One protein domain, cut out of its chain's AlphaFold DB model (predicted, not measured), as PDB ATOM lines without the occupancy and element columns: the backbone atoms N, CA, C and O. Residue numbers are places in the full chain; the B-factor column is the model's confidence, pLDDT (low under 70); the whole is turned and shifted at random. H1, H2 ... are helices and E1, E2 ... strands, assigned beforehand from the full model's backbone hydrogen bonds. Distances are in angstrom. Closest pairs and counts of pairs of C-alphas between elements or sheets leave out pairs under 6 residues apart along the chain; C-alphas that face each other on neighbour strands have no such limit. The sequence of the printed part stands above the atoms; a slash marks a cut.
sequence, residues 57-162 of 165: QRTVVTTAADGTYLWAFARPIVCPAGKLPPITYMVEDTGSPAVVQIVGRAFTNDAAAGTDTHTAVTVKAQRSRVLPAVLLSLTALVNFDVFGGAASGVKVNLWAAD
ATOM      1  N   GLN A  57     -12.291  47.510  17.657       93.19
ATOM      2  CA  GLN A  57     -11.692  46.456  18.461       93.19
ATOM      3  C   GLN A  57     -11.389  45.269  17.555       93.19
ATOM      4  O   GLN A  57     -12.191  44.933  16.683       93.19
ATOM      5  N   ARG A  58     -10.238  44.631  17.766       93.56
ATOM      6  CA  ARG A  58      -9.807  43.444  17.028       93.56
ATOM      7  C   ARG A  58      -9.436  42.341  18.003       93.56
ATOM      8  O   ARG A  58      -8.772  42.605  19.002       93.56
ATOM      9  N   THR A  59      -9.788  41.108  17.672       95.12
ATOM     10  CA  THR A  59      -9.265  39.922  18.350       95.12
ATOM     11  C   THR A  59      -8.984  38.810  17.349       95.12
ATOM     12  O   THR A  59      -9.554  38.780  16.261       95.12
ATOM     13  N   VAL A  60      -8.098  37.889  17.715       95.62
ATOM     14  CA  VAL A  60      -7.837  36.669  16.954       95.62
ATOM     15  C   VAL A  60      -8.161  35.496  17.859       95.62
ATOM     16  O   VAL A  60      -7.603  35.371  18.946       95.62
ATOM     17  N   VAL A  61      -9.088  34.657  17.417       94.25
ATOM     18  CA  VAL A  61      -9.684  33.593  18.226       94.25
ATOM     19  C   VAL A  61      -9.544  32.259  17.514       94.25
ATOM     20  O   VAL A  61      -9.351  32.209  16.303       94.25
ATOM     21  N   THR A  62      -9.643  31.173  18.271       95.06
ATOM     22  CA  THR A  62      -9.747  29.814  17.730       95.06
ATOM     23  C   THR A  62     -11.058  29.217  18.220       95.06
ATOM     24  O   THR A  62     -11.337  29.272  19.418       95.06
ATOM     25  N   THR A  63     -11.882  28.699  17.310       94.81
ATOM     26  CA  THR A  63     -13.194  28.141  17.664       94.81
ATOM     27  C   THR A  63     -13.078  26.870  18.504       94.81
ATOM     28  O   THR A  63     -12.165  26.059  18.322       94.81
ATOM     29  N   ALA A  64     -14.025  26.694  19.425       95.69
ATOM     30  CA  ALA A  64     -14.148  25.511  20.265       95.69
ATOM     31  C   ALA A  64     -14.597  24.277  19.459       95.69
ATOM     32  O   ALA A  64     -14.869  24.353  18.260       95.69
ATOM     33  N   ALA A  65     -14.708  23.126  20.128       93.19
ATOM     34  CA  ALA A  65     -15.091  21.855  19.507       93.19
ATOM     35  C   ALA A  65     -16.448  21.901  18.776       93.19
ATOM     36  O   ALA A  65     -16.626  21.241  17.754       93.19
ATOM     37  N   ASP A  66     -17.384  22.712  19.267       93.44
ATOM     38  CA  ASP A  66     -18.702  22.943  18.664       93.44
ATOM     39  C   ASP A  66     -18.698  24.043  17.582       93.44
ATOM     40  O   ASP A  66     -19.746  24.441  17.063       93.44
ATOM     41  N   GLY A  67     -17.507  24.519  17.215       93.88
ATOM     42  CA  GLY A  67     -17.279  25.566  16.233       93.88
ATOM     43  C   GLY A  67     -17.624  26.964  16.725       93.88
ATOM     44  O   GLY A  67     -17.551  27.898  15.931       93.88
ATOM     45  N   THR A  68     -17.995  27.143  17.994       96.56
ATOM     46  CA  THR A  68     -18.357  28.455  18.528       96.56
ATOM     47  C   THR A  68     -17.189  29.164  19.207       96.56
ATOM     48  O   THR A  68     -16.177  28.560  19.571       96.56
ATOM     49  N   TYR A  69     -17.317  30.478  19.357       97.25
ATOM     50  CA  TYR A  69     -16.477  31.278  20.239       97.25
ATOM     51  C   TYR A  69     -17.262  32.490  20.744       97.25
ATOM     52  O   TYR A  69     -17.893  33.191  19.949       97.25
ATOM     53  N   LEU A  70     -17.208  32.753  22.051       97.69
ATOM     54  CA  LEU A  70     -17.763  33.958  22.663       97.69
ATOM     55  C   LEU A  70     -16.666  35.014  22.780       97.69
ATOM     56  O   LEU A  70     -15.733  34.872  23.569       97.69
ATOM     57  N   TRP A  71     -16.802  36.096  22.023       97.62
ATOM     58  CA  TRP A  71     -15.943  37.260  22.143       97.62
ATOM     59  C   TRP A  71     -16.610  38.322  23.017       97.62
ATOM     60  O   TRP A  71     -17.570  38.968  22.598       97.62
ATOM     61  N   ALA A  72     -16.078  38.513  24.225       97.31
ATOM     62  CA  ALA A  72     -16.394  39.663  25.063       97.31
ATOM     63  C   ALA A  72     -15.618  40.896  24.581       97.31
ATOM     64  O   ALA A  72     -14.394  40.846  24.418       97.31
ATOM     65  N   PHE A  73     -16.322  42.001  24.348       95.31
ATOM     66  CA  PHE A  73     -15.692  43.247  23.941       95.31
ATOM     67  C   PHE A  73     -14.895  43.843  25.101       95.31
ATOM     68  O   PHE A  73     -15.354  43.857  26.241       95.31
ATOM     69  N   ALA A  74     -13.708  44.370  24.800       92.69
ATOM     70  CA  ALA A  74     -12.889  45.065  25.788       92.69
ATOM     71  C   ALA A  74     -13.556  46.376  26.233       92.69
ATOM     72  O   ALA A  74     -13.424  46.789  27.381       92.69
ATOM     73  N   ARG A  75     -14.306  47.002  25.319       92.19
ATOM     74  CA  ARG A  75     -15.184  48.143  25.582       92.19
ATOM     75  C   ARG A  75     -16.584  47.857  25.032       92.19
ATOM     76  O   ARG A  75     -16.682  47.459  23.869       92.19
ATOM     77  N   PRO A  76     -17.666  48.084  25.795       94.25
ATOM     78  CA  PRO A  76     -19.014  47.968  25.256       94.25
ATOM     79  C   PRO A  76     -19.237  48.899  24.059       94.25
ATOM     80  O   PRO A  76     -18.736  50.027  24.033       94.25
ATOM     81  N   ILE A  77     -19.999  48.427  23.075       94.38
ATOM     82  CA  ILE A  77     -20.346  49.202  21.882       94.38
ATOM     83  C   ILE A  77     -21.801  49.640  22.005       94.38
ATOM     84  O   ILE A  77     -22.709  48.809  22.028       94.38
ATOM     85  N   VAL A  78     -22.012  50.951  22.079       94.19
ATOM     86  CA  VAL A  78     -23.344  51.546  22.187       94.19
ATOM     87  C   VAL A  78     -23.870  51.846  20.790       94.19
ATOM     88  O   VAL A  78     -23.197  52.490  19.987       94.19
ATOM     89  N   CYS A  79     -25.073  51.369  20.499       94.31
ATOM     90  CA  CYS A  79     -25.785  51.618  19.251       94.31
ATOM     91  C   CYS A  79     -27.163  52.224  19.558       94.31
ATOM     92  O   CYS A  79     -27.681  52.012  20.656       94.31
ATOM     93  N   PRO A  80     -27.806  52.932  18.611       94.88
ATOM     94  CA  PRO A  80     -29.229  53.242  18.736       94.88
ATOM     95  C   PRO A  80     -30.044  51.961  18.949       94.88
ATOM     96  O   PRO A  80     -29.683  50.910  18.415       94.88
ATOM     97  N   ALA A  81     -31.140  52.044  19.703       94.50
ATOM     98  CA  ALA A  81     -31.975  50.881  19.995       94.50
ATOM     99  C   ALA A  81     -32.411  50.149  18.707       94.50
ATOM    100  O   ALA A  81     -32.822  50.764  17.718       94.50
ATOM    101  N   GLY A  82     -32.282  48.821  18.703       92.69
ATOM    102  CA  GLY A  82     -32.554  47.958  17.552       92.69
ATOM    103  C   GLY A  82     -31.475  47.980  16.463       92.69
ATOM    104  O   GLY A  82     -31.635  47.323  15.431       92.69
ATOM    105  N   LYS A  83     -30.375  48.721  16.649       93.69
ATOM    106  CA  LYS A  83     -29.207  48.700  15.758       93.69
ATOM    107  C   LYS A  83     -28.110  47.813  16.333       93.69
ATOM    108  O   LYS A  83     -28.028  47.558  17.532       93.69
ATOM    109  N   LEU A  84     -27.261  47.323  15.436       93.00
ATOM    110  CA  LEU A  84     -26.200  46.380  15.758       93.00
ATOM    111  C   LEU A  84     -24.834  46.993  15.449       93.00
ATOM    112  O   LEU A  84     -24.714  47.724  14.462       93.00
ATOM    113  N   PRO A  85     -23.797  46.646  16.227       93.38
ATOM    114  CA  PRO A  85     -22.441  47.052  15.909       93.38
ATOM    115  C   PRO A  85     -21.996  46.406  14.586       93.38
ATOM    116  O   PRO A  85     -22.252  45.207  14.381       93.38
ATOM    117  N   PRO A  86     -21.314  47.155  13.699       93.31
ATOM    118  CA  PRO A  86     -20.645  46.587  12.539       93.31
ATOM    119  C   PRO A  86     -19.594  45.575  12.987       93.31
ATOM    120  O   PRO A  86     -18.690  45.900  13.757       93.31
ATOM    121  N   ILE A  87     -19.718  44.340  12.504       94.62
ATOM    122  CA  ILE A  87     -18.778  43.260  12.800       94.62
ATOM    123  C   ILE A  87     -18.364  42.617  11.490       94.62
ATOM    124  O   ILE A  87     -19.207  42.287  10.657       94.62
ATOM    125  N   THR A  88     -17.064  42.419  11.335       94.44
ATOM    126  CA  THR A  88     -16.478  41.705  10.205       94.44
ATOM    127  C   THR A  88     -15.486  40.667  10.703       94.44
ATOM    128  O   THR A  88     -15.045  40.700  11.857       94.44
ATOM    129  N   TYR A  89     -15.159  39.713   9.842       94.44
ATOM    130  CA  TYR A  89     -14.253  38.628  10.162       94.44
ATOM    131  C   TYR A  89     -13.403  38.235   8.958       94.44
ATOM    132  O   TYR A  89     -13.762  38.464   7.807       94.44
ATOM    133  N   MET A  90     -12.283  37.584   9.250       94.81
ATOM    134  CA  MET A  90     -11.421  36.929   8.281       94.81
ATOM    135  C   MET A  90     -11.037  35.572   8.855       94.81
ATOM    136  O   MET A  90     -10.541  35.479   9.978       94.81
ATOM    137  N   VAL A  91     -11.289  34.515   8.094       92.81
ATOM    138  CA  VAL A  91     -10.827  33.172   8.444       92.81
ATOM    139  C   VAL A  91      -9.354  33.065   8.055       92.81
ATOM    140  O   VAL A  91      -9.001  33.349   6.916       92.81
ATOM    141  N   GLU A  92      -8.500  32.682   9.003       89.94
ATOM    142  CA  GLU A  92      -7.048  32.519   8.803       89.94
ATOM    143  C   GLU A  92      -6.639  31.048   8.591       89.94
ATOM    144  O   GLU A  92      -5.453  30.734   8.528       89.94
ATOM    145  N   ASP A  93      -7.603  30.131   8.513       81.00
ATOM    146  CA  ASP A  93      -7.361  28.703   8.296       81.00
ATOM    147  C   ASP A  93      -7.086  28.394   6.810       81.00
ATOM    148  O   ASP A  93      -7.782  28.889   5.924       81.00
ATOM    149  N   THR A  94      -6.079  27.560   6.536       65.12
ATOM    150  CA  THR A  94      -5.597  27.216   5.183       65.12
ATOM    151  C   THR A  94      -6.095  25.859   4.680       65.12
ATOM    152  O   THR A  94      -5.690  25.421   3.606       65.12
ATOM    153  N   GLY A  95      -6.917  25.156   5.465       75.75
ATOM    154  CA  GLY A  95      -7.485  23.862   5.092       75.75
ATOM    155  C   GLY A  95      -8.760  23.988   4.253       75.75
ATOM    156  O   GLY A  95      -8.770  24.515   3.143       75.75
ATOM    157  N   SER A  96      -9.862  23.465   4.789       79.94
ATOM    158  CA  SER A  96     -11.170  23.478   4.124       79.94
ATOM    159  C   SER A  96     -11.881  24.824   4.299       79.94
ATOM    160  O   SER A  96     -11.826  25.384   5.397       79.94
ATOM    161  N   PRO A  97     -12.638  25.321   3.302       85.44
ATOM    162  CA  PRO A  97     -13.342  26.589   3.449       85.44
ATOM    163  C   PRO A  97     -14.296  26.569   4.653       85.44
ATOM    164  O   PRO A  97     -15.063  25.621   4.859       85.44
ATOM    165  N   ALA A  98     -14.225  27.617   5.470       89.38
ATOM    166  CA  ALA A  98     -15.100  27.818   6.615       89.38
ATOM    167  C   ALA A  98     -15.832  29.150   6.474       89.38
ATOM    168  O   ALA A  98     -15.265  30.143   6.024       89.38
ATOM    169  N   VAL A  99     -17.094  29.160   6.885       90.19
ATOM    170  CA  VAL A  99     -17.914  30.362   6.985       90.19
ATOM    171  C   VAL A  99     -18.156  30.639   8.453       90.19
ATOM    172  O   VAL A  99     -18.434  29.719   9.222       90.19
ATOM    173  N   VAL A 100     -18.033  31.905   8.839       92.31
ATOM    174  CA  VAL A 100     -18.296  32.351  10.204       92.31
ATOM    175  C   VAL A 100     -19.589  33.149  10.209       92.31
ATOM    176  O   VAL A 100     -19.808  34.030   9.379       92.31
ATOM    177  N   GLN A 101     -20.460  32.831  11.153       92.62
ATOM    178  CA  GLN A 101     -21.717  33.531  11.368       92.62
ATOM    179  C   GLN A 101     -21.769  34.062  12.792       92.62
ATOM    180  O   GLN A 101     -21.229  33.453  13.713       92.62
ATOM    181  N   ILE A 102     -22.445  35.190  12.982       93.75
ATOM    182  CA  ILE A 102     -22.770  35.694  14.314       93.75
ATOM    183  C   ILE A 102     -24.078  35.030  14.730       93.75
ATOM    184  O   ILE A 102     -25.106  35.257  14.098       93.75
ATOM    185  N   VAL A 103     -24.030  34.210  15.776       94.31
ATOM    186  CA  VAL A 103     -25.164  33.390  16.238       94.31
ATOM    187  C   VAL A 103     -25.750  33.865  17.563       94.31
ATOM    188  O   VAL A 103     -26.825  33.424  17.955       94.31
ATOM    189  N   GLY A 104     -25.062  34.769  18.261       95.44
ATOM    190  CA  GLY A 104     -25.527  35.319  19.528       95.44
ATOM    191  C   GLY A 104     -24.933  36.689  19.807       95.44
ATOM    192  O   GLY A 104     -23.849  37.023  19.323       95.44
ATOM    193  N   ARG A 105     -25.658  37.494  20.583       96.06
ATOM    194  CA  ARG A 105     -25.242  38.828  21.027       96.06
ATOM    195  C   ARG A 105     -25.690  39.025  22.467       96.06
ATOM    196  O   ARG A 105     -26.831  38.710  22.790       96.06
ATOM    197  N   ALA A 106     -24.804  39.550  23.301       97.81
ATOM    198  CA  ALA A 106     -25.135  39.991  24.647       97.81
ATOM    199  C   ALA A 106     -25.219  41.518  24.647       97.81
ATOM    200  O   ALA A 106     -24.259  42.191  24.261       97.81
ATOM    201  N   PHE A 107     -26.366  42.054  25.053       97.31
ATOM    202  CA  PHE A 107     -26.584  43.489  25.157       97.31
ATOM    203  C   PHE A 107     -27.618  43.816  26.235       97.31
ATOM    204  O   PHE A 107     -28.446  42.977  26.590       97.31
ATOM    205  N   THR A 108     -27.562  45.041  26.745       97.62
ATOM    206  CA  THR A 108     -28.615  45.637  27.573       97.62
ATOM    207  C   THR A 108     -29.301  46.755  26.799       97.62
ATOM    208  O   THR A 108     -28.659  47.448  26.011       97.62
ATOM    209  N   ASN A 109     -30.601  46.928  27.023       97.25
ATOM    210  CA  ASN A 109     -31.379  48.017  26.447       97.25
ATOM    211  C   ASN A 109     -31.580  49.117  27.495       97.25
ATOM    212  O   ASN A 109     -32.003  48.830  28.616       97.25
ATOM    213  N   ASP A 110     -31.298  50.360  27.118       96.00
ATOM    214  CA  ASP A 110     -31.701  51.553  27.854       96.00
ATOM    215  C   ASP A 110     -32.784  52.276  27.047       96.00
ATOM    216  O   ASP A 110     -32.509  53.025  26.104       96.00
ATOM    217  N   ALA A 111     -34.038  52.025  27.422       93.12
ATOM    218  CA  ALA A 111     -35.198  52.621  26.774       93.12
ATOM    219  C   ALA A 111     -35.271  54.144  26.965       93.12
ATOM    220  O   ALA A 111     -35.800  54.833  26.094       93.12
ATOM    221  N   ALA A 112     -34.736  54.679  28.070       94.38
ATOM    222  CA  ALA A 112     -34.750  56.114  28.339       94.38
ATOM    223  C   ALA A 112     -33.724  56.850  27.468       94.38
ATOM    224  O   ALA A 112     -34.022  57.917  26.932       94.38
ATOM    225  N   ALA A 113     -32.539  56.260  27.280       92.25
ATOM    226  CA  ALA A 113     -31.516  56.790  26.382       92.25
ATOM    227  C   ALA A 113     -31.748  56.425  24.903       92.25
ATOM    228  O   ALA A 113     -31.084  56.976  24.026       92.25
ATOM    229  N   GLY A 114     -32.658  55.489  24.606       95.31
ATOM    230  CA  GLY A 114     -32.907  55.002  23.248       95.31
ATOM    231  C   GLY A 114     -31.714  54.242  22.657       95.31
ATOM    232  O   GLY A 114     -31.456  54.341  21.455       95.31
ATOM    233  N   THR A 115     -30.967  53.505  23.486       96.19
ATOM    234  CA  THR A 115     -29.717  52.837  23.086       96.19
ATOM    235  C   THR A 115     -29.640  51.379  23.534       96.19
ATOM    236  O   THR A 115     -30.210  50.994  24.552       96.19
ATOM    237  N   ASP A 116     -28.894  50.578  22.774       96.50
ATOM    238  CA  ASP A 116     -28.481  49.223  23.137       96.50
ATOM    239  C   ASP A 116     -26.969  49.198  23.395       96.50
ATOM    240  O   ASP A 116     -26.173  49.623  22.552       96.50
ATOM    241  N   THR A 117     -26.561  48.667  24.547       96.81
ATOM    242  CA  THR A 117     -25.151  48.503  24.929       96.81
ATOM    243  C   THR A 117     -24.725  47.057  24.718       96.81
ATOM    244  O   THR A 117     -25.058  46.182  25.514       96.81
ATOM    245  N   HIS A 118     -23.978  46.794  23.644       97.00
ATOM    246  CA  HIS A 118     -23.485  45.461  23.289       97.00
ATOM    247  C   HIS A 118     -22.177  45.162  24.024       97.00
ATOM    248  O   HIS A 118     -21.234  45.949  23.954       97.00
ATOM    249  N   THR A 119     -22.098  44.019  24.703       97.50
ATOM    250  CA  THR A 119     -20.940  43.626  25.529       97.50
ATOM    251  C   THR A 119     -20.212  42.395  25.004       97.50
ATOM    252  O   THR A 119     -19.025  42.229  25.281       97.50
ATOM    253  N   ALA A 120     -20.882  41.540  24.232       97.62
ATOM    254  CA  ALA A 120     -20.258  40.362  23.642       97.62
ATOM    255  C   ALA A 120     -20.997  39.864  22.398       97.62
ATOM    256  O   ALA A 120     -22.188  40.128  22.206       97.62
ATOM    257  N   VAL A 121     -20.298  39.069  21.589       97.38
ATOM    258  CA  VAL A 121     -20.877  38.324  20.466       97.38
ATOM    259  C   VAL A 121     -20.401  36.884  20.440       97.38
ATOM    260  O   VAL A 121     -19.234  36.595  20.693       97.38
ATOM    261  N   THR A 122     -21.305  35.982  20.080       97.50
ATOM    262  CA  THR A 122     -20.981  34.583  19.815       97.50
ATOM    263  C   THR A 122     -20.903  34.382  18.315       97.50
ATOM    264  O   THR A 122     -21.868  34.647  17.593       97.50
ATOM    265  N   VAL A 123     -19.762  33.886  17.851       96.38
ATOM    266  CA  VAL A 123     -19.583  33.447  16.469       96.38
ATOM    267  C   VAL A 123     -19.642  31.931  16.384       96.38
ATOM    268  O   VAL A 123     -19.316  31.241  17.348       96.38
ATOM    269  N   LYS A 124     -20.041  31.413  15.225       95.19
ATOM    270  CA  LYS A 124     -19.993  29.993  14.889       95.19
ATOM    271  C   LYS A 124     -19.339  29.817  13.530       95.19
ATOM    272  O   LYS A 124     -19.803  30.386  12.546       95.19
ATOM    273  N   ALA A 125     -18.269  29.035  13.488       93.94
ATOM    274  CA  ALA A 125     -17.654  28.580  12.258       93.94
ATOM    275  C   ALA A 125     -18.287  27.254  11.818       93.94
ATOM    276  O   ALA A 125     -18.454  26.323  12.613       93.94
ATOM    277  N   GLN A 126     -18.604  27.157  10.533       92.44
ATOM    278  CA  GLN A 126     -19.096  25.946   9.881       92.44
ATOM    279  C   GLN A 126     -18.274  25.694   8.622       92.44
ATOM    280  O   GLN A 126     -17.899  26.632   7.919       92.44
ATOM    281  N   ARG A 127     -17.976  24.427   8.323       88.38
ATOM    282  CA  ARG A 127     -17.291  24.083   7.069       88.38
ATOM    283  C   ARG A 127     -18.296  24.138   5.933       88.38
ATOM    284  O   ARG A 127     -19.359  23.536   6.056       88.38
ATOM    285  N   SER A 128     -17.977  24.804   4.829       82.69
ATOM    286  CA  SER A 128     -18.833  24.678   3.650       82.69
ATOM    287  C   SER A 128     -18.670  23.288   3.035       82.69
ATOM    288  O   SER A 128     -17.620  22.646   3.148       82.69
ATOM    289  N   ARG A 129     -19.738  22.791   2.415       78.44
ATOM    290  CA  ARG A 129     -19.737  21.529   1.678       78.44
ATOM    291  C   ARG A 129     -20.131  21.792   0.236       78.44
ATOM    292  O   ARG A 129     -21.077  22.524  -0.041       78.44
ATOM    293  N   VAL A 130     -19.405  21.166  -0.684       75.69
ATOM    294  CA  VAL A 130     -19.802  21.124  -2.091       75.69
ATOM    295  C   VAL A 130     -20.936  20.121  -2.218       75.69
ATOM    296  O   VAL A 130     -20.866  19.043  -1.629       75.69
ATOM    297  N   LEU A 131     -21.966  20.476  -2.982       75.75
ATOM    298  CA  LEU A 131     -23.051  19.566  -3.319       75.75
ATOM    299  C   LEU A 131     -22.487  18.346  -4.078       75.75
ATOM    300  O   LEU A 131     -21.885  18.523  -5.139       75.75
ATOM    301  N   PRO A 132     -22.646  17.112  -3.565       73.44
ATOM    302  CA  PRO A 132     -22.211  15.916  -4.278       73.44
ATOM    303  C   PRO A 132     -22.877  15.785  -5.655       73.44
ATOM    304  O   PRO A 132     -24.099  15.841  -5.762       73.44
ATOM    305  N   ALA A 133     -22.091  15.495  -6.696       70.62
ATOM    306  CA  ALA A 133     -22.596  15.284  -8.062       70.62
ATOM    307  C   ALA A 133     -23.526  14.056  -8.210       70.62
ATOM    308  O   ALA A 133     -24.190  13.894  -9.228       70.62
ATOM    309  N   VAL A 134     -23.575  13.190  -7.192       70.94
ATOM    310  CA  VAL A 134     -24.405  11.973  -7.114       70.94
ATOM    311  C   VAL A 134     -25.757  12.192  -6.422       70.94
ATOM    312  O   VAL A 134     -26.530  11.245  -6.273       70.94
ATOM    313  N   LEU A 135     -26.082  13.420  -6.003       68.00
ATOM    314  CA  LEU A 135     -27.426  13.760  -5.527       68.00
ATOM    315  C   LEU A 135     -28.409  13.790  -6.701       68.00
ATOM    316  O   LEU A 135     -28.631  14.816  -7.332       68.00
ATOM    317  N   LEU A 136     -28.993  12.629  -6.987       66.25
ATOM    318  CA  LEU A 136     -29.948  12.434  -8.081       66.25
ATOM    319  C   LEU A 136     -31.410  12.650  -7.657       66.25
ATOM    320  O   LEU A 136     -32.295  12.626  -8.510       66.25
ATOM    321  N   SER A 137     -31.692  12.841  -6.360       71.75
ATOM    322  CA  SER A 137     -33.061  13.001  -5.855       71.75
ATOM    323  C   SER A 137     -33.314  14.381  -5.248       71.75
ATOM    324  O   SER A 137     -32.556  14.884  -4.417       71.75
ATOM    325  N   LEU A 138     -34.446  14.976  -5.637       68.12
ATOM    326  CA  LEU A 138     -34.897  16.284  -5.157       68.12
ATOM    327  C   LEU A 138     -35.076  16.305  -3.629       68.12
ATOM    328  O   LEU A 138     -34.702  17.271  -2.975       68.12
ATOM    329  N   THR A 139     -35.570  15.212  -3.039       73.50
ATOM    330  CA  THR A 139     -35.765  15.072  -1.585       73.50
ATOM    331  C   THR A 139     -34.461  15.187  -0.794       73.50
ATOM    332  O   THR A 139     -34.456  15.714   0.316       73.50
ATOM    333  N   ALA A 140     -33.348  14.713  -1.353       66.38
ATOM    334  CA  ALA A 140     -32.048  14.820  -0.709       66.38
ATOM    335  C   ALA A 140     -31.416  16.213  -0.909       66.38
ATOM    336  O   ALA A 140     -30.629  16.641  -0.072       66.38
ATOM    337  N   LEU A 141     -31.830  16.956  -1.944       71.38
ATOM    338  CA  LEU A 141     -31.471  18.362  -2.148       71.38
ATOM    339  C   LEU A 141     -32.157  19.295  -1.138       71.38
ATOM    340  O   LEU A 141     -31.515  20.184  -0.593       71.38
ATOM    341  N   VAL A 142     -33.450  19.072  -0.863       73.94
ATOM    342  CA  VAL A 142     -34.240  19.889   0.086       73.94
ATOM    343  C   VAL A 142     -33.684  19.808   1.514       73.94
ATOM    344  O   VAL A 142     -33.807  20.759   2.276       73.94
ATOM    345  N   ASN A 143     -33.034  18.696   1.861       68.38
ATOM    346  CA  ASN A 143     -32.403  18.488   3.164       68.38
ATOM    347  C   ASN A 143     -30.878  18.709   3.146       68.38
ATOM    348  O   ASN A 143     -30.208  18.403   4.133       68.38
ATOM    349  N   PHE A 144     -30.306  19.180   2.033       73.00
ATOM    350  CA  PHE A 144     -28.867  19.398   1.939       73.00
ATOM    351  C   PHE A 144     -28.482  20.728   2.589       73.00
ATOM    352  O   PHE A 144     -28.858  21.795   2.106       73.00
ATOM    353  N   ASP A 145     -27.681  20.661   3.652       72.94
ATOM    354  CA  ASP A 145     -27.068  21.846   4.244       72.94
ATOM    355  C   ASP A 145     -25.725  22.148   3.564       72.94
ATOM    356  O   ASP A 145     -24.765  21.369   3.628       72.94
ATOM    357  N   VAL A 146     -25.672  23.300   2.896       74.12
ATOM    358  CA  VAL A 146     -24.466  23.828   2.242       74.12
ATOM    359  C   VAL A 146     -23.401  24.197   3.280       74.12
ATOM    360  O   VAL A 146     -22.199  24.179   2.987       74.12
ATOM    361  N   PHE A 147     -23.820  24.475   4.513       74.75
ATOM    362  CA  PHE A 147     -22.944  24.636   5.657       74.75
ATOM    363  C   PHE A 147     -22.982  23.341   6.466       74.75
ATOM    364  O   PHE A 147     -23.971  22.963   7.070       74.75
ATOM    365  N   GLY A 148     -21.885  22.595   6.448       70.06
ATOM    366  CA  GLY A 148     -21.772  21.354   7.197       70.06
ATOM    367  C   GLY A 148     -21.803  21.552   8.720       70.06
ATOM    368  O   GLY A 148     -22.191  22.585   9.270       70.06
ATOM    369  N   GLY A 149     -21.321  20.523   9.420       79.00
ATOM    370  CA  GLY A 149     -21.159  20.556  10.871       79.00
ATOM    371  C   GLY A 149     -20.200  21.647  11.363       79.00
ATOM    372  O   GLY A 149     -19.451  22.263  10.598       79.00
ATOM    373  N   ALA A 150     -20.232  21.848  12.678       87.56
ATOM    374  CA  ALA A 150     -19.327  22.716  13.420       87.56
ATOM    375  C   ALA A 150     -17.861  22.595  12.965       87.56
ATOM    376  O   ALA A 150     -17.336  21.491  12.814       87.56
ATOM    377  N   ALA A 151     -17.194  23.734  12.781       90.44
ATOM    378  CA  ALA A 151     -15.781  23.788  12.438       90.44
ATOM    379  C   ALA A 151     -14.945  24.118  13.682       90.44
ATOM    380  O   ALA A 151     -14.804  25.281  14.059       90.44
ATOM    381  N   SER A 152     -14.397  23.079  14.311       91.75
ATOM    382  CA  SER A 152     -13.467  23.198  15.440       91.75
ATOM    383  C   SER A 152     -12.085  23.677  14.998       91.75
ATOM    384  O   SER A 152     -11.649  23.365  13.884       91.75
ATOM    385  N   GLY A 153     -11.389  24.407  15.874       92.12
ATOM    386  CA  GLY A 153      -9.991  24.788  15.672       92.12
ATOM    387  C   GLY A 153      -9.769  25.823  14.568       92.12
ATOM    388  O   GLY A 153      -8.637  26.013  14.133       92.12
ATOM    389  N   VAL A 154     -10.826  26.490  14.097       92.44
ATOM    390  CA  VAL A 154     -10.720  27.506  13.048       92.44
ATOM    391  C   VAL A 154     -10.205  28.793  13.665       92.44
ATOM    392  O   VAL A 154     -10.831  29.351  14.568       92.44
ATOM    393  N   LYS A 155      -9.083  29.286  13.143       94.69
ATOM    394  CA  LYS A 155      -8.542  30.588  13.514       94.69
ATOM    395  C   LYS A 155      -9.305  31.692  12.783       94.69
ATOM    396  O   LYS A 155      -9.376  31.698  11.554       94.69
ATOM    397  N   VAL A 156      -9.883  32.621  13.537       94.19
ATOM    398  CA  VAL A 156     -10.700  33.720  13.012       94.19
ATOM    399  C   VAL A 156     -10.200  35.035  13.583       94.19
ATOM    400  O   VAL A 156     -10.067  35.199  14.793       94.19
ATOM    401  N   ASN A 157      -9.948  35.987  12.702       96.31
ATOM    402  CA  ASN A 157      -9.669  37.367  13.046       96.31
ATOM    403  C   ASN A 157     -10.985  38.141  12.988       96.31
ATOM    404  O   ASN A 157     -11.679  38.102  11.974       96.31
ATOM    405  N   LEU A 158     -11.365  38.763  14.098       96.06
ATOM    406  CA  LEU A 158     -12.645  39.434  14.289       96.06
ATOM    407  C   LEU A 158     -12.406  40.919  14.517       96.06
ATOM    408  O   LEU A 158     -11.509  41.298  15.272       96.06
ATOM    409  N   TRP A 159     -13.264  41.742  13.922       95.88
ATOM    410  CA  TRP A 159     -13.295  43.179  14.148       95.88
ATOM    411  C   TRP A 159     -14.708  43.630  14.479       95.88
ATOM    412  O   TRP A 159     -15.665  43.205  13.832       95.88
ATOM    413  N   ALA A 160     -14.826  44.522  15.455       95.44
ATOM    414  CA  ALA A 160     -16.065  45.198  15.807       95.44
ATOM    415  C   ALA A 160     -15.797  46.698  15.886       95.44
ATOM    416  O   ALA A 160     -14.838  47.118  16.536       95.44
ATOM    417  N   ALA A 161     -16.620  47.490  15.212       92.75
ATOM    418  CA  ALA A 161     -16.499  48.940  15.201       92.75
ATOM    419  C   ALA A 161     -17.618  49.585  16.020       92.75
ATOM    420  O   ALA A 161     -18.729  49.057  16.092       92.75
ATOM    421  N   ASP A 162     -17.337  50.754  16.589       89.56
ATOM    422  CA  ASP A 162     -18.404  51.662  16.992       89.56
ATOM    423  C   ASP A 162     -19.177  52.091  15.730       89.56
ATOM    424  O   ASP A 162     -18.552  52.307  14.682       89.56
TER     425      ASP A 162
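AT A GLANCE: This is residues 57 to 162 of the 165 residues of an uncharacterized protein of Methylorubrum extorquens (strain CM4 / NCIMB 13688) (UniProt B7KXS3). The domain is a sandwich, two sheets face to face: a smaller sheet of E1, E7 and E3 covers part of a strongly twisted sheet of E2, E4, E5 and E6. The long hairpin of E4 and E5 reaches past the smaller sheet at one end, and at the opposite end a loop with the small helix H1 sticks out. The printed part has 106 residues, with seven named strands and one named helix in the order E1, E2, E3, E4, E5, H1, E6, E7, and its class is mostly strand. The smaller sheet runs E1, E7, E3, and both sheets are antiparallel. The whole is loose, with a radius of gyration of the C-alphas of 17.1 A, and elongated, spanning 57 by 30 by 19 A.

HOW THE PARTS SIT: E1, residues 57 to 62, is the antiparallel neighbour of E7, residues 155 to 161, at 160 degrees, with N 59 and O 158 at 3.0 A. E2, residues 68 to 80, bends by 89 degrees at residue 75. It is the antiparallel neighbour of E5, residues 115 to 128, with N 71 and O 121 at 2.8 A. E3, residues 87 to 91, pairs with E7 on its other side, antiparallel at 161 degrees, with N 90 and O 157 at 2.8 A. E4, residues 98 to 110, forms a hairpin with E5, with N 101 and O 124 at 2.9 A. E5 bends by 64 degrees at residue 119. H1, residues 138 to 142, is not on either sheet; its O i to N i+4 pair is within hydrogen-bond range. E6, residues 147 to 150, pairs with E5 through N 148 and O 127, 2.7 A. E2 and E6 lie on one side of E5, E4 on the other side. Between the sheets, the strands of the one stand at 19 degrees to those of the other; E5 and E7 are near each other.

IN THESE COORDINATES: E1 begins at C-alpha 57, (-11.692, 46.456, 18.461). E2 is 27.1 A long, and E4 and E5 are each 35.9 A. E1 is 16.8 A long, E3 13.6 A, H1 6.4 A and E6 8.8 A. H1 begins at C-alpha 138, (-34.897, 16.284, -5.157). E7, 20.1 A long, ends at C-alpha 161, (-16.499, 48.940, 15.201).

THE WHOLE: The two C-alphas farthest apart, those of Ala 112 and Val 134, are 57.6 A apart. The printed part has no cut, and no link is long. The mean pLDDT of the printed part is 89.1; residues 94, 135 to 136, 138, 140 and 143 are under 70.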